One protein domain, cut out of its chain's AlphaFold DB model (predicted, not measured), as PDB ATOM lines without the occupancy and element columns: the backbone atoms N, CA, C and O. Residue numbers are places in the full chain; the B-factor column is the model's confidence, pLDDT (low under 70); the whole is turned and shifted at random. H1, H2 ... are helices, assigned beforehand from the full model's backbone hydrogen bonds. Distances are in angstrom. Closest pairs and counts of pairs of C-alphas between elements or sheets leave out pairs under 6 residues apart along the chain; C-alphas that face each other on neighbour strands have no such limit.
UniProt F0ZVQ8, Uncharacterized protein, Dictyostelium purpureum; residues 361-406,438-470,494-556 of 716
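What this domain is: This is residues 361 to 406, 438 to 470 and 494 to 556 of the 716 residues of an uncharacterized protein of Dictyostelium purpureum (UniProt F0ZVQ8). A flat body of helices in two groups side by side: the long helix H3 runs alongside both H1 and H2, and next to H2 a second group is made by H5 and the helical hairpin of H6 and H7. The last residues of H7, 547 to 556, stick out as a free arm, while the short H4 sits beyond the last residues of H3. The printed part has 142 residues with seven named helices, H1 to H7 in order along the chain, and no named strand; the class is all helix. The whole is compact, with a radius of gyration of the C-alphas of 16.3 A and spans of 54 by 43 by 22 A.

Where its parts are: H3, the longest helix, holds residues 438 to 462 and is 35.9 A long, from C-alpha 438 at (16.495, 17.927, -1.051). H1 is residues 361 to 376, 23.0 A, beginning at (10.557, 30.201, 0.787), and H2 is residues 382 to 397, 23.2 A. H4 is residues 465 to 470, 9.4 A. H5 is residues 494 to 508, 21.8 A, and H6 is residues 515 to 525, 15.3 A. H7 is residues 534 to 556, 32.7 A, ending at (0.169, 54.982, -38.029).

How they stand to each other: H3 touches H1 at a shallow tilt of 27 degrees, the same way, with the closest C-alphas, those of Tyr 365 and Ser 447, 4.9 A apart. With residues 451 to 462 alone H3 touches H2, opposite ways at 34 degrees, a tilt only just shallow; C-alphas 389 and 455 come closest, at 6.1 A. H1 and H2 are apart. Residues 393 to 397 of H2 touch H6, only just about perpendicular at 71 degrees, closest at C-alphas 393 and 525, 6.7 A. H6 and H7 form a helical hairpin, opposite ways at a shallow tilt of 10 degrees, with C-alphas 523 and 535 closest at 5.8 A. H7 touches H5 with residues 538 to 542 alone, at a steep tilt of 63 degrees; C-alphas 502 and 538 are closest, at 6.7 A. H5 is close to but not clearly touching H2, with C-alphas 390 and 505 closest at 6.4 A. H4 touches no helix. In H2, H3, H6 and H7 every O i to N i+4 pair is within hydrogen-bond range; in H1 11 of 12 are, in H4 1 of 2 and in H5 10 of 11.

The domain as a whole: The two C-alphas farthest apart, those of Val 439 and Ala 555, are 55.7 A apart. Residues 407 to 437 and 471 to 493 are not printed; the C-alphas beside these cuts are 11.3 A and 15.2 A apart. Of the links that are printed whole, none is long. Mean pLDDT of the printed part is 85.7; residues 361 to 363, 401 to 406 and 438 to 442 are under 70.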
ATOM      1  N   PHE A 361      11.489  31.154   1.415       53.84
ATOM      2  CA  PHE A 361      10.557  30.201   0.787       53.84
ATOM      3  C   PHE A 361       9.665  29.448   1.797       53.84
ATOM      4  O   PHE A 361       8.507  29.148   1.505       53.84
ATOM      5  N   MET A 362      10.167  29.217   3.017       53.47
ATOM      6  CA  MET A 362       9.429  28.608   4.135       53.47
ATOM      7  C   MET A 362       8.180  29.400   4.559       53.47
ATOM      8  O   MET A 362       7.206  28.815   5.034       53.47
ATOM      9  N   ASN A 363       8.178  30.719   4.366       68.25
ATOM     10  CA  ASN A 363       7.029  31.575   4.646       68.25
ATOM     11  C   ASN A 363       5.994  31.505   3.535       68.25
ATOM     12  O   ASN A 363       4.803  31.584   3.825       68.25
ATOM     13  N   LEU A 364       6.417  31.337   2.276       79.94
ATOM     14  CA  LEU A 364       5.475  31.377   1.161       79.94
ATOM     15  C   LEU A 364       4.547  30.172   1.237       79.94
ATOM     16  O   LEU A 364       3.339  30.331   1.108       79.94
ATOM     17  N   TYR A 365       5.092  28.996   1.549       80.81
ATOM     18  CA  TYR A 365       4.289  27.814   1.835       80.81
ATOM     19  C   TYR A 365       3.222  28.094   2.910       80.81
ATOM     20  O   TYR A 365       2.039  27.861   2.670       80.81
ATOM     21  N   LYS A 366       3.607  28.670   4.063       77.31
ATOM     22  CA  LYS A 366       2.668  29.024   5.147       77.31
ATOM     23  C   LYS A 366       1.595  30.020   4.677       77.31
ATOM     24  O   LYS A 366       0.409  29.776   4.895       77.31
ATOM     25  N   VAL A 367       1.986  31.091   3.984       81.06
ATOM     26  CA  VAL A 367       1.065  32.099   3.423       81.06
ATOM     27  C   VAL A 367       0.097  31.464   2.419       81.06
ATOM     28  O   VAL A 367      -1.102  31.717   2.491       81.06
ATOM     29  N   LEU A 368       0.572  30.581   1.536       86.62
ATOM     30  CA  LEU A 368      -0.265  29.879   0.561       86.62
ATOM     31  C   LEU A 368      -1.224  28.872   1.216       86.62
ATOM     32  O   LEU A 368      -2.357  28.752   0.753       86.62
ATOM     33  N   VAL A 369      -0.836  28.194   2.303       83.62
ATOM     34  CA  VAL A 369      -1.753  27.354   3.101       83.62
ATOM     35  C   VAL A 369      -2.853  28.206   3.747       83.62
ATOM     36  O   VAL A 369      -4.032  27.853   3.689       83.62
ATOM     37  N   MET A 370      -2.496  29.353   4.328       83.50
ATOM     38  CA  MET A 370      -3.456  30.263   4.969       83.50
ATOM     39  C   MET A 370      -4.388  30.939   3.952       83.50
ATOM     40  O   MET A 370      -5.577  31.134   4.228       83.50
ATOM     41  N   LEU A 371      -3.875  31.227   2.754       87.50
ATOM     42  CA  LEU A 371      -4.658  31.686   1.613       87.50
ATOM     43  C   LEU A 371      -5.632  30.597   1.147       87.50
ATOM     44  O   LEU A 371      -6.820  30.886   1.037       87.50
ATOM     45  N   ASN A 372      -5.178  29.347   0.978       90.25
ATOM     46  CA  ASN A 372      -6.034  28.210   0.611       90.25
ATOM     47  C   ASN A 372      -7.230  28.073   1.565       90.25
ATOM     48  O   ASN A 372      -8.381  28.050   1.131       90.25
ATOM     49  N   TYR A 373      -6.962  28.065   2.874       87.12
ATOM     50  CA  TYR A 373      -7.997  28.001   3.907       87.12
ATOM     51  C   TYR A 373      -8.973  29.191   3.840       87.12
ATOM     52  O   TYR A 373     -10.182  29.039   4.024       87.12
ATOM     53  N   SER A 374      -8.473  30.394   3.546       87.19
ATOM     54  CA  SER A 374      -9.304  31.600   3.432       87.19
ATOM     55  C   SER A 374     -10.175  31.616   2.167       87.19
ATOM     56  O   SER A 374     -11.303  32.114   2.222       87.19
ATOM     57  N   ILE A 375      -9.689  31.029   1.064       89.50
ATOM     58  CA  ILE A 375     -10.453  30.806  -0.175       89.50
ATOM     59  C   ILE A 375     -11.573  29.787   0.075       89.50
ATOM     60  O   ILE A 375     -12.725  30.048  -0.259       89.50
ATOM     61  N   GLU A 376     -11.266  28.658   0.720       88.56
ATOM     62  CA  GLU A 376     -12.247  27.613   1.060       88.56
ATOM     63  C   GLU A 376     -13.356  28.124   1.988       88.56
ATOM     64  O   GLU A 376     -14.517  27.747   1.846       88.56
ATOM     65  N   LYS A 377     -13.027  29.042   2.904       89.00
ATOM     66  CA  LYS A 377     -14.008  29.740   3.748       89.00
ATOM     67  C   LYS A 377     -14.738  30.894   3.040       89.00
ATOM     68  O   LYS A 377     -15.427  31.646   3.722       89.00
ATOM     69  N   LYS A 378     -14.582  31.048   1.714       87.62
ATOM     70  CA  LYS A 378     -15.194  32.091   0.861       87.62
ATOM     71  C   LYS A 378     -15.132  33.497   1.474       87.62
ATOM     72  O   LYS A 378     -16.079  34.268   1.378       87.62
ATOM     73  N   LYS A 379     -14.025  33.836   2.148       82.50
ATOM     74  CA  LYS A 379     -13.947  35.102   2.893       82.50
ATOM     75  C   LYS A 379     -13.888  36.312   1.957       82.50
ATOM     76  O   LYS A 379     -14.449  37.355   2.281       82.50
ATOM     77  N   PHE A 380     -13.169  36.206   0.844       88.94
ATOM     78  CA  PHE A 380     -12.830  37.332  -0.030       88.94
ATOM     79  C   PHE A 380     -14.026  37.864  -0.834       88.94
ATOM     80  O   PHE A 380     -14.836  37.081  -1.324       88.94
ATOM     81  N   ASN A 381     -14.114  39.190  -0.985       91.56
ATOM     82  CA  ASN A 381     -15.047  39.824  -1.926       91.56
ATOM     83  C   ASN A 381     -14.482  39.799  -3.366       91.56
ATOM     84  O   ASN A 381     -13.341  39.383  -3.578       91.56
ATOM     85  N   THR A 382     -15.266  40.229  -4.359       89.88
ATOM     86  CA  THR A 382     -14.889  40.133  -5.783       89.88
ATOM     87  C   THR A 382     -13.580  40.856  -6.109       89.88
ATOM     88  O   THR A 382     -12.716  40.274  -6.762       89.88
ATOM     89  N   GLU A 383     -13.390  42.074  -5.601       90.75
ATOM     90  CA  GLU A 383     -12.160  42.847  -5.808       90.75
ATOM     91  C   GLU A 383     -10.949  42.193  -5.123       90.75
ATOM     92  O   GLU A 383      -9.901  42.035  -5.741       90.75
ATOM     93  N   GLN A 384     -11.098  41.691  -3.892       90.56
ATOM     94  CA  GLN A 384     -10.036  40.941  -3.207       90.56
ATOM     95  C   GLN A 384      -9.647  39.666  -3.966       90.56
ATOM     96  O   GLN A 384      -8.463  39.356  -4.059       90.56
ATOM     97  N   VAL A 385     -10.611  38.929  -4.531       93.12
ATOM     98  CA  VAL A 385     -10.322  37.759  -5.377       93.12
ATOM     99  C   VAL A 385      -9.568  38.173  -6.643       93.12
ATOM    100  O   VAL A 385      -8.582  37.524  -6.989       93.12
ATOM    101  N   LYS A 386      -9.970  39.272  -7.291       94.00
ATOM    102  CA  LYS A 386      -9.304  39.823  -8.481       94.00
ATOM    103  C   LYS A 386      -7.845  40.203  -8.200       94.00
ATOM    104  O   LYS A 386      -6.948  39.768  -8.922       94.00
ATOM    105  N   GLU A 387      -7.587  40.936  -7.115       92.00
ATOM    106  CA  GLU A 387      -6.225  41.283  -6.686       92.00
ATOM    107  C   GLU A 387      -5.391  40.047  -6.327       92.00
ATOM    108  O   GLU A 387      -4.230  39.948  -6.720       92.00
ATOM    109  N   LEU A 388      -5.980  39.054  -5.651       91.88
ATOM    110  CA  LEU A 388      -5.295  37.800  -5.331       91.88
ATOM    111  C   LEU A 388      -4.930  36.992  -6.585       91.88
ATOM    112  O   LEU A 388      -3.845  36.413  -6.629       91.88
ATOM    113  N   ILE A 389      -5.779  36.973  -7.620       94.88
ATOM    114  CA  ILE A 389      -5.448  36.350  -8.913       94.88
ATOM    115  C   ILE A 389      -4.239  37.050  -9.542       94.88
ATOM    116  O   ILE A 389      -3.270  36.378  -9.902       94.88
ATOM    117  N   LYS A 390      -4.255  38.388  -9.622       92.25
ATOM    118  CA  LYS A 390      -3.139  39.178 -10.172       92.25
ATOM    119  C   LYS A 390      -1.844  38.954  -9.385       92.25
ATOM    120  O   LYS A 390      -0.804  38.705  -9.991       92.25
ATOM    121  N   PHE A 391      -1.916  38.939  -8.052       89.75
ATOM    122  CA  PHE A 391      -0.782  38.651  -7.170       89.75
ATOM    123  C   PHE A 391      -0.192  37.250  -7.394       89.75
ATOM    124  O   PHE A 391       1.020  37.120  -7.555       89.75
ATOM    125  N   LEU A 392      -1.019  36.196  -7.452       91.50
ATOM    126  CA  LEU A 392      -0.520  34.833  -7.683       91.50
ATOM    127  C   LEU A 392       0.054  34.650  -9.094       91.50
ATOM    128  O   LEU A 392       1.040  33.927  -9.256       91.50
ATOM    129  N   ILE A 393      -0.514  35.312 -10.106       91.12
ATOM    130  CA  ILE A 393       0.063  35.332 -11.457       91.12
ATOM    131  C   ILE A 393       1.433  36.009 -11.428       91.12
ATOM    132  O   ILE A 393       2.402  35.400 -11.873       91.12
ATOM    133  N   PHE A 394       1.548  37.205 -10.845       88.31
ATOM    134  CA  PHE A 394       2.818  37.927 -10.726       88.31
ATOM    135  C   PHE A 394       3.892  37.089 -10.011       88.31
ATOM    136  O   PHE A 394       4.986  36.895 -10.538       88.31
ATOM    137  N   LEU A 395       3.537  36.490  -8.871       87.00
ATOM    138  CA  LEU A 395       4.408  35.604  -8.097       87.00
ATOM    139  C   LEU A 395       4.844  34.344  -8.873       87.00
ATOM    140  O   LEU A 395       5.895  33.779  -8.592       87.00
ATOM    141  N   SER A 396       4.071  33.910  -9.872       86.50
ATOM    142  CA  SER A 396       4.445  32.790 -10.748       86.50
ATOM    143  C   SER A 396       5.425  33.167 -11.861       86.50
ATOM    144  O   SER A 396       6.076  32.286 -12.423       86.50
ATOM    145  N   LEU A 397       5.493  34.449 -12.236       84.69
ATOM    146  CA  LEU A 397       6.394  34.936 -13.286       84.69
ATOM    147  C   LEU A 397       7.817  35.152 -12.772       84.69
ATOM    148  O   LEU A 397       8.771  35.051 -13.555       84.69
ATOM    149  N   ASP A 398       7.948  35.424 -11.473       82.75
ATOM    150  CA  ASP A 398       9.216  35.595 -10.776       82.75
ATOM    151  C   ASP A 398      10.175  34.412 -11.082       82.75
ATOM    152  O   ASP A 398       9.817  33.241 -10.891       82.75
ATOM    153  N   PRO A 399      11.402  34.687 -11.579       75.75
ATOM    154  CA  PRO A 399      12.423  33.679 -11.862       75.75
ATOM    155  C   PRO A 399      12.714  32.682 -10.735       75.75
ATOM    156  O   PRO A 399      13.109  31.554 -11.037       75.75
ATOM    157  N   PHE A 400      12.513  33.050  -9.467       71.94
ATOM    158  CA  PHE A 400      12.703  32.160  -8.319       71.94
ATOM    159  C   PHE A 400      11.626  31.066  -8.204       71.94
ATOM    160  O   PHE A 400      11.881  30.032  -7.585       71.94
ATOM    161  N   PHE A 401      10.464  31.242  -8.845       69.38
ATOM    162  CA  PHE A 401       9.370  30.258  -8.885       69.38
ATOM    163  C   PHE A 401       9.211  29.567 -10.248       69.38
ATOM    164  O   PHE A 401       8.373  28.674 -10.402       69.38
ATOM    165  N   GLN A 402      10.054  29.903 -11.232       64.38
ATOM    166  CA  GLN A 402      10.084  29.212 -12.521       64.38
ATOM    167  C   GLN A 402      10.566  27.765 -12.339       64.38
ATOM    168  O   GLN A 402      11.726  27.502 -12.014       64.38
ATOM    169  N   PHE A 403       9.663  26.809 -12.580       54.12
ATOM    170  CA  PHE A 403       9.907  25.375 -12.416       54.12
ATOM    171  C   PHE A 403      10.945  24.847 -13.418       54.12
ATOM    172  O   PHE A 403      10.617  24.316 -14.480       54.12
ATOM    173  N   LYS A 404      12.226  24.936 -13.054       55.44
ATOM    174  CA  LYS A 404      13.288  24.149 -13.684       55.44
ATOM    175  C   LYS A 404      13.184  22.721 -13.165       55.44
ATOM    176  O   LYS A 404      13.766  22.398 -12.134       55.44
ATOM    177  N   MET A 405      12.438  21.873 -13.876       42.44
ATOM    178  CA  MET A 405      12.384  20.444 -13.564       42.44
ATOM    179  C   MET A 405      13.823  19.897 -13.514       42.44
ATOM    180  O   MET A 405      14.535  20.014 -14.521       42.44
ATOM    181  N   PRO A 406      14.286  19.341 -12.379       44.94
ATOM    182  CA  PRO A 406      15.671  18.915 -12.243       44.94
ATOM    183  C   PRO A 406      15.953  17.790 -13.243       44.94
ATOM    184  O   PRO A 406      15.483  16.663 -13.079       44.94
ATOM    185  N   VAL A 438      17.727  18.715  -0.828       45.31
ATOM    186  CA  VAL A 438      16.495  17.927  -1.051       45.31
ATOM    187  C   VAL A 438      15.309  18.452  -0.224       45.31
ATOM    188  O   VAL A 438      14.192  18.551  -0.735       45.31
ATOM    189  N   VAL A 439      15.536  18.847   1.033       50.34
ATOM    190  CA  VAL A 439      14.484  19.433   1.884       50.34
ATOM    191  C   VAL A 439      14.026  20.796   1.346       50.34
ATOM    192  O   VAL A 439      12.820  21.043   1.276       50.34
ATOM    193  N   LYS A 440      14.941  21.663   0.889       56.41
ATOM    194  CA  LYS A 440      14.586  22.953   0.260       56.41
ATOM    195  C   LYS A 440      13.805  22.773  -1.044       56.41
ATOM    196  O   LYS A 440      12.784  23.437  -1.228       56.41
ATOM    197  N   ASP A 441      14.229  21.839  -1.893       58.69
ATOM    198  CA  ASP A 441      13.551  21.522  -3.154       58.69
ATOM    199  C   ASP A 441      12.104  21.052  -2.902       58.69
ATOM    200  O   ASP A 441      11.187  21.444  -3.628       58.69
ATOM    201  N   SER A 442      11.861  20.307  -1.812       68.88
ATOM    202  CA  SER A 442      10.507  19.902  -1.395       68.88
ATOM    203  C   SER A 442       9.614  21.089  -0.991       68.88
ATOM    204  O   SER A 442       8.442  21.139  -1.368       68.88
ATOM    205  N   GLY A 443      10.162  22.086  -0.285       74.19
ATOM    206  CA  GLY A 443       9.432  23.287   0.136       74.19
ATOM    207  C   GLY A 443       9.049  24.192  -1.038       74.19
ATOM    208  O   GLY A 443       7.919  24.687  -1.104       74.19
ATOM    209  N   ILE A 444       9.956  24.356  -2.006       76.94
ATOM    210  CA  ILE A 444       9.696  25.101  -3.247       76.94
ATOM    211  C   ILE A 444       8.646  24.365  -4.090       76.94
ATOM    212  O   ILE A 444       7.668  24.979  -4.517       76.94
ATOM    213  N   PHE A 445       8.779  23.045  -4.265       80.31
ATOM    214  CA  PHE A 445       7.805  22.232  -4.999       80.31
ATOM    215  C   PHE A 445       6.394  22.325  -4.401       80.31
ATOM    216  O   PHE A 445       5.422  22.575  -5.117       80.31
ATOM    217  N   ASN A 446       6.282  22.193  -3.077       83.25
ATOM    218  CA  ASN A 446       5.012  22.313  -2.365       83.25
ATOM    219  C   ASN A 446       4.416  23.726  -2.474       83.25
ATOM    220  O   ASN A 446       3.203  23.862  -2.633       83.25
ATOM    221  N   SER A 447       5.253  24.770  -2.466       84.50
ATOM    222  CA  SER A 447       4.814  26.153  -2.697       84.50
ATOM    223  C   SER A 447       4.264  26.343  -4.114       84.50
ATOM    224  O   SER A 447       3.155  26.842  -4.266       84.50
ATOM    225  N   ILE A 448       4.965  25.864  -5.150       85.19
ATOM    226  CA  ILE A 448       4.494  25.921  -6.548       85.19
ATOM    227  C   ILE A 448       3.175  25.147  -6.719       85.19
ATOM    228  O   ILE A 448       2.251  25.626  -7.383       85.19
ATOM    229  N   ARG A 449       3.048  23.969  -6.090       88.19
ATOM    230  CA  ARG A 449       1.813  23.167  -6.115       88.19
ATOM    231  C   ARG A 449       0.641  23.903  -5.461       88.19
ATOM    232  O   ARG A 449      -0.438  23.951  -6.050       88.19
ATOM    233  N   LEU A 450       0.840  24.485  -4.275       89.44
ATOM    234  CA  LEU A 450      -0.193  25.273  -3.594       89.44
ATOM    235  C   LEU A 450      -0.548  26.552  -4.349       89.44
ATOM    236  O   LEU A 450      -1.715  26.926  -4.376       89.44
ATOM    237  N   LEU A 451       0.425  27.202  -4.987       91.81
ATOM    238  CA  LEU A 451       0.186  28.397  -5.787       91.81
ATOM    239  C   LEU A 451      -0.776  28.078  -6.937       91.81
ATOM    240  O   LEU A 451      -1.811  28.732  -7.063       91.81
ATOM    241  N   LYS A 452      -0.496  27.022  -7.716       91.06
ATOM    242  CA  LYS A 452      -1.385  26.566  -8.799       91.06
ATOM    243  C   LYS A 452      -2.774  26.162  -8.292       91.06
ATOM    244  O   LYS A 452      -3.773  26.490  -8.929       91.06
ATOM    245  N   LEU A 453      -2.850  25.493  -7.137       93.00
ATOM    246  CA  LEU A 453      -4.120  25.118  -6.507       93.00
ATOM    247  C   LEU A 453      -4.946  26.348  -6.098       93.00
ATOM    248  O   LEU A 453      -6.131  26.422  -6.416       93.00
ATOM    249  N   ASN A 454      -4.320  27.320  -5.431       94.12
ATOM    250  CA  ASN A 454      -4.965  28.558  -4.993       94.12
ATOM    251  C   ASN A 454      -5.440  29.395  -6.177       94.12
ATOM    252  O   ASN A 454      -6.569  29.877  -6.159       94.12
ATOM    253  N   LEU A 455      -4.612  29.526  -7.215       95.00
ATOM    254  CA  LEU A 455      -4.976  30.240  -8.432       95.00
ATOM    255  C   LEU A 455      -6.174  29.579  -9.128       95.00
ATOM    256  O   LEU A 455      -7.117  30.275  -9.490       95.00
ATOM    257  N   SER A 456      -6.191  28.246  -9.237       94.69
ATOM    258  CA  SER A 456      -7.337  27.508  -9.788       94.69
ATOM    259  C   SER A 456      -8.620  27.732  -8.978       94.69
ATOM    260  O   SER A 456      -9.657  28.086  -9.540       94.69
ATOM    261  N   LYS A 457      -8.546  27.636  -7.642       94.81
ATOM    262  CA  LYS A 457      -9.690  27.911  -6.758       94.81
ATOM    263  C   LYS A 457     -10.183  29.357  -6.862       94.81
ATOM    264  O   LYS A 457     -11.390  29.565  -6.915       94.81
ATOM    265  N   LEU A 458      -9.282  30.342  -6.910       95.75
ATOM    266  CA  LEU A 458      -9.638  31.758  -7.054       95.75
ATOM    267  C   LEU A 458     -10.282  32.052  -8.410       95.75
ATOM    268  O   LEU A 458     -11.276  32.761  -8.451       95.75
ATOM    269  N   ILE A 459      -9.764  31.484  -9.499       95.69
ATOM    270  CA  ILE A 459     -10.324  31.641 -10.848       95.69
ATOM    271  C   ILE A 459     -11.728  31.037 -10.939       95.69
ATOM    272  O   ILE A 459     -12.644  31.693 -11.431       95.69
ATOM    273  N   ASN A 460     -11.916  29.820 -10.423       93.94
ATOM    274  CA  ASN A 460     -13.227  29.168 -10.401       93.94
ATOM    275  C   ASN A 460     -14.213  29.883  -9.462       93.94
ATOM    276  O   ASN A 460     -15.407  29.896  -9.737       93.94
ATOM    277  N   LEU A 461     -13.733  30.500  -8.374       93.75
ATOM    278  CA  LEU A 461     -14.547  31.352  -7.502       93.75
ATOM    279  C   LEU A 461     -14.932  32.666  -8.196       93.75
ATOM    280  O   LEU A 461     -16.083  33.071  -8.103       93.75
ATOM    281  N   TYR A 462     -13.989  33.308  -8.891       95.00
ATOM    282  CA  TYR A 462     -14.198  34.581  -9.578       95.00
ATOM    283  C   TYR A 462     -15.221  34.445 -10.705       95.00
ATOM    284  O   TYR A 462     -16.203  35.169 -10.720       95.00
ATOM    285  N   PHE A 463     -15.059  33.465 -11.599       93.81
ATOM    286  CA  PHE A 463     -15.982  33.274 -12.723       93.81
ATOM    287  C   PHE A 463     -17.284  32.539 -12.366       93.81
ATOM    288  O   PHE A 463     -18.086  32.262 -13.255       93.81
ATOM    289  N   ASN A 464     -17.529  32.239 -11.088       91.81
ATOM    290  CA  ASN A 464     -18.807  31.686 -10.657       91.81
ATOM    291  C   ASN A 464     -19.909  32.773 -10.737       91.81
ATOM    292  O   ASN A 464     -19.766  33.814 -10.086       91.81
ATOM    293  N   PRO A 465     -21.024  32.557 -11.466       88.44
ATOM    294  CA  PRO A 465     -22.083  33.563 -11.620       88.44
ATOM    295  C   PRO A 465     -22.670  34.064 -10.292       88.44
ATOM    296  O   PRO A 465     -22.919  35.260 -10.123       88.44
ATOM    297  N   ASP A 466     -22.833  33.172  -9.312       89.25
ATOM    298  CA  ASP A 466     -23.434  33.499  -8.016       89.25
ATOM    299  C   ASP A 466     -22.511  34.365  -7.146       89.25
ATOM    300  O   ASP A 466     -22.972  35.102  -6.271       89.25
ATOM    301  N   PHE A 467     -21.198  34.329  -7.402       88.69
ATOM    302  CA  PHE A 467     -20.223  35.142  -6.675       88.69
ATOM    303  C   PHE A 467     -20.355  36.638  -6.997       88.69
ATOM    304  O   PHE A 467     -20.173  37.474  -6.111       88.69
ATOM    305  N   HIS A 468     -20.733  36.983  -8.231       85.94
ATOM    306  CA  HIS A 468     -20.980  38.371  -8.633       85.94
ATOM    307  C   HIS A 468     -22.355  38.888  -8.182       85.94
ATOM    308  O   HIS A 468     -22.472  40.051  -7.791       85.94
ATOM    309  N   ARG A 469     -23.383  38.028  -8.165       84.06
ATOM    310  CA  ARG A 469     -24.758  38.398  -7.772       84.06
ATOM    311  C   ARG A 469     -24.858  38.938  -6.343       84.06
ATOM    312  O   ARG A 469     -25.503  39.962  -6.117       84.06
ATOM    313  N   ASN A 470     -24.168  38.306  -5.393       72.50
ATOM    314  CA  ASN A 470     -24.263  38.665  -3.973       72.50
ATOM    315  C   ASN A 470     -23.781  40.090  -3.636       72.50
ATOM    316  O   ASN A 470     -24.225  40.644  -2.635       72.50
ATOM    317  N   ILE A 494     -20.250  36.954 -18.254       90.06
ATOM    318  CA  ILE A 494     -18.991  36.228 -17.979       90.06
ATOM    319  C   ILE A 494     -17.866  36.595 -18.974       90.06
ATOM    320  O   ILE A 494     -16.749  36.852 -18.519       90.06
ATOM    321  N   PRO A 495     -18.094  36.683 -20.305       91.19
ATOM    322  CA  PRO A 495     -17.068  37.133 -21.250       91.19
ATOM    323  C   PRO A 495     -16.570  38.559 -20.972       91.19
ATOM    324  O   PRO A 495     -15.384  38.835 -21.141       91.19
ATOM    325  N   THR A 496     -17.446  39.456 -20.513       92.69
ATOM    326  CA  THR A 496     -17.089  40.841 -20.162       92.69
ATOM    327  C   THR A 496     -16.187  40.879 -18.929       92.69
ATOM    328  O   THR A 496     -15.131  41.506 -18.968       92.69
ATOM    329  N   ILE A 497     -16.548  40.137 -17.877       92.81
ATOM    330  CA  ILE A 497     -15.758  40.000 -16.641       92.81
ATOM    331  C   ILE A 497     -14.392  39.347 -16.934       92.81
ATOM    332  O   ILE A 497     -13.366  39.771 -16.401       92.81
ATOM    333  N   MET A 498     -14.349  38.355 -17.832       94.56
ATOM    334  CA  MET A 498     -13.094  37.769 -18.320       94.56
ATOM    335  C   MET A 498     -12.196  38.794 -18.998       94.56
ATOM    336  O   MET A 498     -11.028  38.903 -18.633       94.56
ATOM    337  N   ASN A 499     -12.729  39.550 -19.959       94.25
ATOM    338  CA  ASN A 499     -11.949  40.546 -20.688       94.25
ATOM    339  C   ASN A 499     -11.411  41.633 -19.742       94.25
ATOM    340  O   ASN A 499     -10.244  41.985 -19.855       94.25
ATOM    341  N   GLN A 500     -12.200  42.079 -18.755       94.69
ATOM    342  CA  GLN A 500     -11.748  43.023 -17.722       94.69
ATOM    343  C   GLN A 500     -10.552  42.483 -16.920       94.69
ATOM    344  O   GLN A 500      -9.523  43.153 -16.827       94.69
ATOM    345  N   LEU A 501     -10.638  41.252 -16.398       95.69
ATOM    346  CA  LEU A 501      -9.511  40.621 -15.698       95.69
ATOM    347  C   LEU A 501      -8.288  40.471 -16.620       95.69
ATOM    348  O   LEU A 501      -7.154  40.668 -16.186       95.69
ATOM    349  N   PHE A 502      -8.501  40.110 -17.887       96.75
ATOM    350  CA  PHE A 502      -7.421  39.922 -18.853       96.75
ATOM    351  C   PHE A 502      -6.741  41.243 -19.229       96.75
ATOM    352  O   PHE A 502      -5.516  41.262 -19.329       96.75
ATOM    353  N   ASP A 503      -7.490  42.339 -19.375       95.25
ATOM    354  CA  ASP A 503      -6.946  43.683 -19.584       95.25
ATOM    355  C   ASP A 503      -6.124  44.146 -18.376       95.25
ATOM    356  O   ASP A 503      -4.992  44.602 -18.548       95.25
ATOM    357  N   GLU A 504      -6.630  43.953 -17.151       94.81
ATOM    358  CA  GLU A 504      -5.878  44.248 -15.926       94.81
ATOM    359  C   GLU A 504      -4.568  43.443 -15.854       94.81
ATOM    360  O   GLU A 504      -3.508  44.023 -15.619       94.81
ATOM    361  N   ILE A 505      -4.593  42.132 -16.123       94.06
ATOM    362  CA  ILE A 505      -3.381  41.292 -16.158       94.06
ATOM    363  C   ILE A 505      -2.407  41.748 -17.253       94.06
ATOM    364  O   ILE A 505      -1.202  41.818 -17.016       94.06
ATOM    365  N   ILE A 506      -2.902  42.074 -18.449       93.56
ATOM    366  CA  ILE A 506      -2.067  42.539 -19.562       93.56
ATOM    367  C   ILE A 506      -1.455  43.914 -19.275       93.56
ATOM    368  O   ILE A 506      -0.329  44.159 -19.706       93.56
ATOM    369  N   SER A 507      -2.147  44.789 -18.539       91.94
ATOM    370  CA  SER A 507      -1.641  46.116 -18.156       91.94
ATOM    371  C   SER A 507      -0.426  46.067 -17.221       91.94
ATOM    372  O   SER A 507       0.366  47.006 -17.204       91.94
ATOM    373  N   ILE A 508      -0.241  44.960 -16.491       86.12
ATOM    374  CA  ILE A 508       0.931  44.724 -15.630       86.12
ATOM    375  C   ILE A 508       2.161  44.338 -16.473       86.12
ATOM    376  O   ILE A 508       3.298  44.508 -16.034       86.12
ATOM    377  N   VAL A 509       1.960  43.819 -17.690       87.12
ATOM    378  CA  VAL A 509       3.058  43.406 -18.571       87.12
ATOM    379  C   VAL A 509       3.622  44.629 -19.306       87.12
ATOM    380  O   VAL A 509       2.874  45.267 -20.053       87.12
ATOM    381  N   PRO A 510       4.924  44.942 -19.159       85.00
ATOM    382  CA  PRO A 510       5.543  46.072 -19.848       85.00
ATOM    383  C   PRO A 510       5.419  45.963 -21.375       85.00
ATOM    384  O   PRO A 510       5.355  44.875 -21.952       85.00
ATOM    385  N   GLU A 511       5.400  47.113 -22.052       84.75
ATOM    386  CA  GLU A 511       5.328  47.195 -23.517       84.75
ATOM    387  C   GLU A 511       6.706  47.001 -24.177       84.75
ATOM    388  O   GLU A 511       7.151  47.817 -24.982       84.75
ATOM    389  N   ASP A 512       7.399  45.923 -23.808       86.56
ATOM    390  CA  ASP A 512       8.709  45.553 -24.342       86.56
ATOM    391  C   ASP A 512       8.623  44.500 -25.469       86.56
ATOM    392  O   ASP A 512       7.557  43.981 -25.814       86.56
ATOM    393  N   ASN A 513       9.774  44.186 -26.071       75.12
ATOM    394  CA  ASN A 513       9.879  43.165 -27.121       75.12
ATOM    395  C   ASN A 513       9.588  41.741 -26.599       75.12
ATOM    396  O   ASN A 513       9.228  40.862 -27.385       75.12
ATOM    397  N   ASP A 514       9.710  41.518 -25.288       85.94
ATOM    398  CA  ASP A 514       9.529  40.218 -24.638       85.94
ATOM    399  C   ASP A 514       8.082  39.994 -24.158       85.94
ATOM    400  O   ASP A 514       7.737  38.897 -23.707       85.94
ATOM    401  N   ARG A 515       7.188  40.978 -24.344       87.31
ATOM    402  CA  ARG A 515       5.755  40.936 -24.012       87.31
ATOM    403  C   ARG A 515       5.065  39.641 -24.448       87.31
ATOM    404  O   ARG A 515       4.301  39.068 -23.673       87.31
ATOM    405  N   PHE A 516       5.375  39.115 -25.638       87.81
ATOM    406  CA  PHE A 516       4.835  37.826 -26.100       87.81
ATOM    407  C   PHE A 516       5.340  36.626 -25.279       87.81
ATOM    408  O   PHE A 516       4.574  35.709 -24.967       87.81
ATOM    409  N   GLN A 517       6.618  36.621 -24.889       89.25
ATOM    410  CA  GLN A 517       7.164  35.588 -24.011       89.25
ATOM    411  C   GLN A 517       6.535  35.679 -22.616       89.25
ATOM    412  O   GLN A 517       6.195  34.647 -22.037       89.25
ATOM    413  N   THR A 518       6.308  36.889 -22.102       89.50
ATOM    414  CA  THR A 518       5.620  37.100 -20.822       89.50
ATOM    415  C   THR A 518       4.156  36.652 -20.882       89.50
ATOM    416  O   THR A 518       3.730  35.897 -20.013       89.50
ATOM    417  N   PHE A 519       3.406  36.972 -21.943       93.00
ATOM    418  CA  PHE A 519       2.055  36.433 -22.167       93.00
ATOM    419  C   PHE A 519       2.026  34.900 -22.246       93.00
ATOM    420  O   PHE A 519       1.121  34.269 -21.697       93.00
ATOM    421  N   THR A 520       3.031  34.287 -22.880       91.06
ATOM    422  CA  THR A 520       3.169  32.821 -22.931       91.06
ATOM    423  C   THR A 520       3.387  32.242 -21.528       91.06
ATOM    424  O   THR A 520       2.709  31.290 -21.152       91.06
ATOM    425  N   LYS A 521       4.252  32.855 -20.706       91.38
ATOM    426  CA  LYS A 521       4.451  32.448 -19.304       91.38
ATOM    427  C   LYS A 521       3.173  32.599 -18.473       91.38
ATOM    428  O   LYS A 521       2.813  31.668 -17.763       91.38
ATOM    429  N   ILE A 522       2.445  33.713 -18.597       92.75
ATOM    430  CA  ILE A 522       1.155  33.909 -17.905       92.75
ATOM    431  C   ILE A 522       0.143  32.834 -18.336       92.75
ATOM    432  O   ILE A 522      -0.518  32.220 -17.502       92.75
ATOM    433  N   THR A 523       0.078  32.534 -19.634       93.50
ATOM    434  CA  THR A 523      -0.739  31.441 -20.184       93.50
ATOM    435  C   THR A 523      -0.377  30.081 -19.576       93.50
ATOM    436  O   THR A 523      -1.256  29.256 -19.355       93.50
ATOM    437  N   GLU A 524       0.893  29.796 -19.291       91.44
ATOM    438  CA  GLU A 524       1.326  28.544 -18.643       91.44
ATOM    439  C   GLU A 524       1.018  28.468 -17.141       91.44
ATOM    440  O   GLU A 524       0.994  27.374 -16.569       91.44
ATOM    441  N   VAL A 525       0.754  29.613 -16.514       91.25
ATOM    442  CA  VAL A 525       0.352  29.732 -15.107       91.25
ATOM    443  C   VAL A 525      -1.149  29.485 -14.929       91.25
ATOM    444  O   VAL A 525      -1.553  28.901 -13.923       91.25
ATOM    445  N   PHE A 526      -1.972  29.857 -15.916       93.50
ATOM    446  CA  PHE A 526      -3.411  29.591 -15.895       93.50
ATOM    447  C   PHE A 526      -3.740  28.077 -15.866       93.50
ATOM    448  O   PHE A 526      -3.156  27.299 -16.628       93.50
ATOM    449  N   PRO A 527      -4.701  27.636 -15.029       90.50
ATOM    450  CA  PRO A 527      -5.169  26.250 -14.988       90.50
ATOM    451  C   PRO A 527      -5.836  25.812 -16.302       90.50
ATOM    452  O   PRO A 527      -6.656  26.531 -16.870       90.50
ATOM    453  N   THR A 528      -5.522  24.595 -16.750       88.19
ATOM    454  CA  THR A 528      -6.155  23.935 -17.909       88.19
ATOM    455  C   THR A 528      -7.566  23.442 -17.603       88.19
ATOM    456  O   THR A 528      -8.473  23.578 -18.415       88.19
ATOM    457  N   GLU A 529      -7.763  22.879 -16.414       83.44
ATOM    458  CA  GLU A 529      -9.020  22.262 -15.984       83.44
ATOM    459  C   GLU A 529      -9.930  23.311 -15.337       83.44
ATOM    460  O   GLU A 529     -10.150  23.331 -14.128       83.44
ATOM    461  N   THR A 530     -10.428  24.232 -16.164       86.69
ATOM    462  CA  THR A 530     -11.469  25.195 -15.781       86.69
ATOM    463  C   THR A 530     -12.671  25.042 -16.695       86.69
ATOM    464  O   THR A 530     -12.518  24.927 -17.910       86.69
ATOM    465  N   GLU A 531     -13.870  25.091 -16.114       87.25
ATOM    466  CA  GLU A 531     -15.148  25.020 -16.835       87.25
ATOM    467  C   GLU A 531     -15.194  26.015 -18.008       87.25
ATOM    468  O   GLU A 531     -15.563  25.677 -19.132       87.25
ATOM    469  N   PHE A 532     -14.694  27.228 -17.771       89.31
ATOM    470  CA  PHE A 532     -14.690  28.307 -18.751       89.31
ATOM    471  C   PHE A 532     -13.486  28.320 -19.711       89.31
ATOM    472  O   PHE A 532     -13.390  29.246 -20.519       89.31
ATOM    473  N   LYS A 533     -12.569  27.338 -19.654       93.56
ATOM    474  CA  LYS A 533     -11.350  27.273 -20.495       93.56
ATOM    475  C   LYS A 533     -10.530  28.571 -20.446       93.56
ATOM    476  O   LYS A 533     -10.216  29.194 -21.464       93.56
ATOM    477  N   VAL A 534     -10.257  29.034 -19.224       93.62
ATOM    478  CA  VAL A 534      -9.677  30.361 -18.945       93.62
ATOM    479  C   VAL A 534      -8.308  30.517 -19.604       93.62
ATOM    480  O   VAL A 534      -8.015  31.569 -20.168       93.62
ATOM    481  N   ARG A 535      -7.497  29.453 -19.597       94.62
ATOM    482  CA  ARG A 535      -6.172  29.414 -20.223       94.62
ATOM    483  C   ARG A 535      -6.236  29.651 -21.731       94.62
ATOM    484  O   ARG A 535      -5.509  30.490 -22.265       94.62
ATOM    485  N   GLU A 536      -7.110  28.929 -22.419       94.19
ATOM    486  CA  GLU A 536      -7.305  29.012 -23.866       94.19
ATOM    487  C   GLU A 536      -7.867  30.387 -24.248       94.19
ATOM    488  O   GLU A 536      -7.363  31.031 -25.169       94.19
ATOM    489  N   ARG A 537      -8.856  30.883 -23.489       94.88
ATOM    490  CA  ARG A 537      -9.435  32.219 -23.687       94.88
ATOM    491  C   ARG A 537      -8.404  33.329 -23.487       94.88
ATOM    492  O   ARG A 537      -8.310  34.200 -24.346       94.88
ATOM    493  N   PHE A 538      -7.588  33.276 -22.431       96.00
ATOM    494  CA  PHE A 538      -6.512  34.247 -22.201       96.00
ATOM    495  C   PHE A 538      -5.451  34.211 -23.314       96.00
ATOM    496  O   PHE A 538      -4.994  35.259 -23.770       96.00
ATOM    497  N   SER A 539      -5.111  33.017 -23.813       93.38
ATOM    498  CA  SER A 539      -4.180  32.847 -24.942       93.38
ATOM    499  C   SER A 539      -4.693  33.550 -26.204       93.38
ATOM    500  O   SER A 539      -3.977  34.337 -26.827       93.38
ATOM    501  N   LEU A 540      -5.958  33.302 -26.558       92.88
ATOM    502  CA  LEU A 540      -6.629  33.945 -27.690       92.88
ATOM    503  C   LEU A 540      -6.770  35.458 -27.481       92.88
ATOM    504  O   LEU A 540      -6.600  36.224 -28.431       92.88
ATOM    505  N   TYR A 541      -7.013  35.901 -26.245       95.12
ATOM    506  CA  TYR A 541      -7.074  37.316 -25.884       95.12
ATOM    507  C   TYR A 541      -5.734  38.023 -26.127       95.12
ATOM    508  O   TYR A 541      -5.690  39.047 -26.813       95.12
ATOM    509  N   CYS A 542      -4.627  37.429 -25.670       92.94
ATOM    510  CA  CYS A 542      -3.277  37.938 -25.914       92.94
ATOM    511  C   CYS A 542      -2.963  38.035 -27.415       92.94
ATOM    512  O   CYS A 542      -2.465  39.063 -27.873       92.94
ATOM    513  N   ILE A 543      -3.295  36.999 -28.199       89.06
ATOM    514  CA  ILE A 543      -3.112  36.997 -29.661       89.06
ATOM    515  C   ILE A 543      -3.944  38.108 -30.318       89.06
ATOM    516  O   ILE A 543      -3.408  38.889 -31.105       89.06
ATOM    517  N   SER A 544      -5.225  38.236 -29.957       90.31
ATOM    518  CA  SER A 544      -6.120  39.285 -30.465       90.31
ATOM    519  C   SER A 544      -5.585  40.691 -30.163       90.31
ATOM    520  O   SER A 544      -5.615  41.561 -31.038       90.31
ATOM    521  N   ASN A 545      -5.036  40.912 -28.965       89.88
ATOM    522  CA  ASN A 545      -4.475  42.203 -28.572       89.88
ATOM    523  C   ASN A 545      -3.179  42.537 -29.341       89.88
ATOM    524  O   ASN A 545      -3.033  43.649 -29.848       89.88
ATOM    525  N   MET A 546      -2.274  41.567 -29.526       87.44
ATOM    526  CA  MET A 546      -1.053  41.761 -30.327       87.44
ATOM    527  C   MET A 546      -1.345  42.033 -31.810       87.44
ATOM    528  O   MET A 546      -0.714  42.895 -32.417       87.44
ATOM    529  N   LEU A 547      -2.322  41.344 -32.408       86.12
ATOM    530  CA  LEU A 547      -2.740  41.636 -33.786       86.12
ATOM    531  C   LEU A 547      -3.324  43.055 -33.896       86.12
ATOM    532  O   LEU A 547      -3.009  43.792 -34.832       86.12
ATOM    533  N   SER A 548      -4.095  43.471 -32.888       88.19
ATOM    534  CA  SER A 548      -4.675  44.815 -32.799       88.19
ATOM    535  C   SER A 548      -3.612  45.914 -32.651       88.19
ATOM    536  O   SER A 548      -3.752  46.984 -33.248       88.19
ATOM    537  N   SER A 549      -2.536  45.685 -31.886       85.44
ATOM    538  CA  SER A 549      -1.441  46.657 -31.748       85.44
ATOM    539  C   SER A 549      -0.610  46.770 -33.032       85.44
ATOM    540  O   SER A 549      -0.347  47.887 -33.483       85.44
ATOM    541  N   LEU A 550      -0.299  45.647 -33.692       82.06
ATOM    542  CA  LEU A 550       0.398  45.620 -34.985       82.06
ATOM    543  C   LEU A 550      -0.393  46.328 -36.097       82.06
ATOM    544  O   LEU A 550       0.184  47.074 -36.892       82.06
ATOM    545  N   ALA A 551      -1.715  46.147 -36.151       85.06
ATOM    546  CA  ALA A 551      -2.577  46.862 -37.095       85.06
ATOM    547  C   ALA A 551      -2.592  48.378 -36.827       85.06
ATOM    548  O   ALA A 551      -2.382  49.172 -37.748       85.06
ATOM    549  N   LYS A 552      -2.722  48.799 -35.557       88.75
ATOM    550  CA  LYS A 552      -2.605  50.216 -35.158       88.75
ATOM    551  C   LYS A 552      -1.249  50.814 -35.558       88.75
ATOM    552  O   LYS A 552      -1.193  51.967 -35.987       88.75
ATOM    553  N   GLU A 553      -0.159  50.054 -35.461       84.88
ATOM    554  CA  GLU A 553       1.171  50.504 -35.883       84.88
ATOM    555  C   GLU A 553       1.281  50.658 -37.413       84.88
ATOM    556  O   GLU A 553       1.780  51.677 -37.900       84.88
ATOM    557  N   LYS A 554       0.748  49.701 -38.190       83.75
ATOM    558  CA  LYS A 554       0.656  49.801 -39.661       83.75
ATOM    559  C   LYS A 554      -0.175  51.013 -40.095       83.75
ATOM    560  O   LYS A 554       0.264  51.766 -40.964       83.75
ATOM    561  N   ALA A 555      -1.325  51.252 -39.462       87.25
ATOM    562  CA  ALA A 555      -2.174  52.412 -39.735       87.25
ATOM    563  C   ALA A 555      -1.456  53.744 -39.436       87.25
ATOM    564  O   ALA A 555      -1.526  54.679 -40.237       87.25
ATOM    565  N   LYS A 556      -0.690  53.823 -38.336       89.38
ATOM    566  CA  LYS A 556       0.169  54.982 -38.029       89.38
ATOM    567  C   LYS A 556       1.263  55.191 -39.085       89.38
ATOM    568  O   LYS A 556       1.505  56.330 -39.474       89.38
TER     569      LYS A 556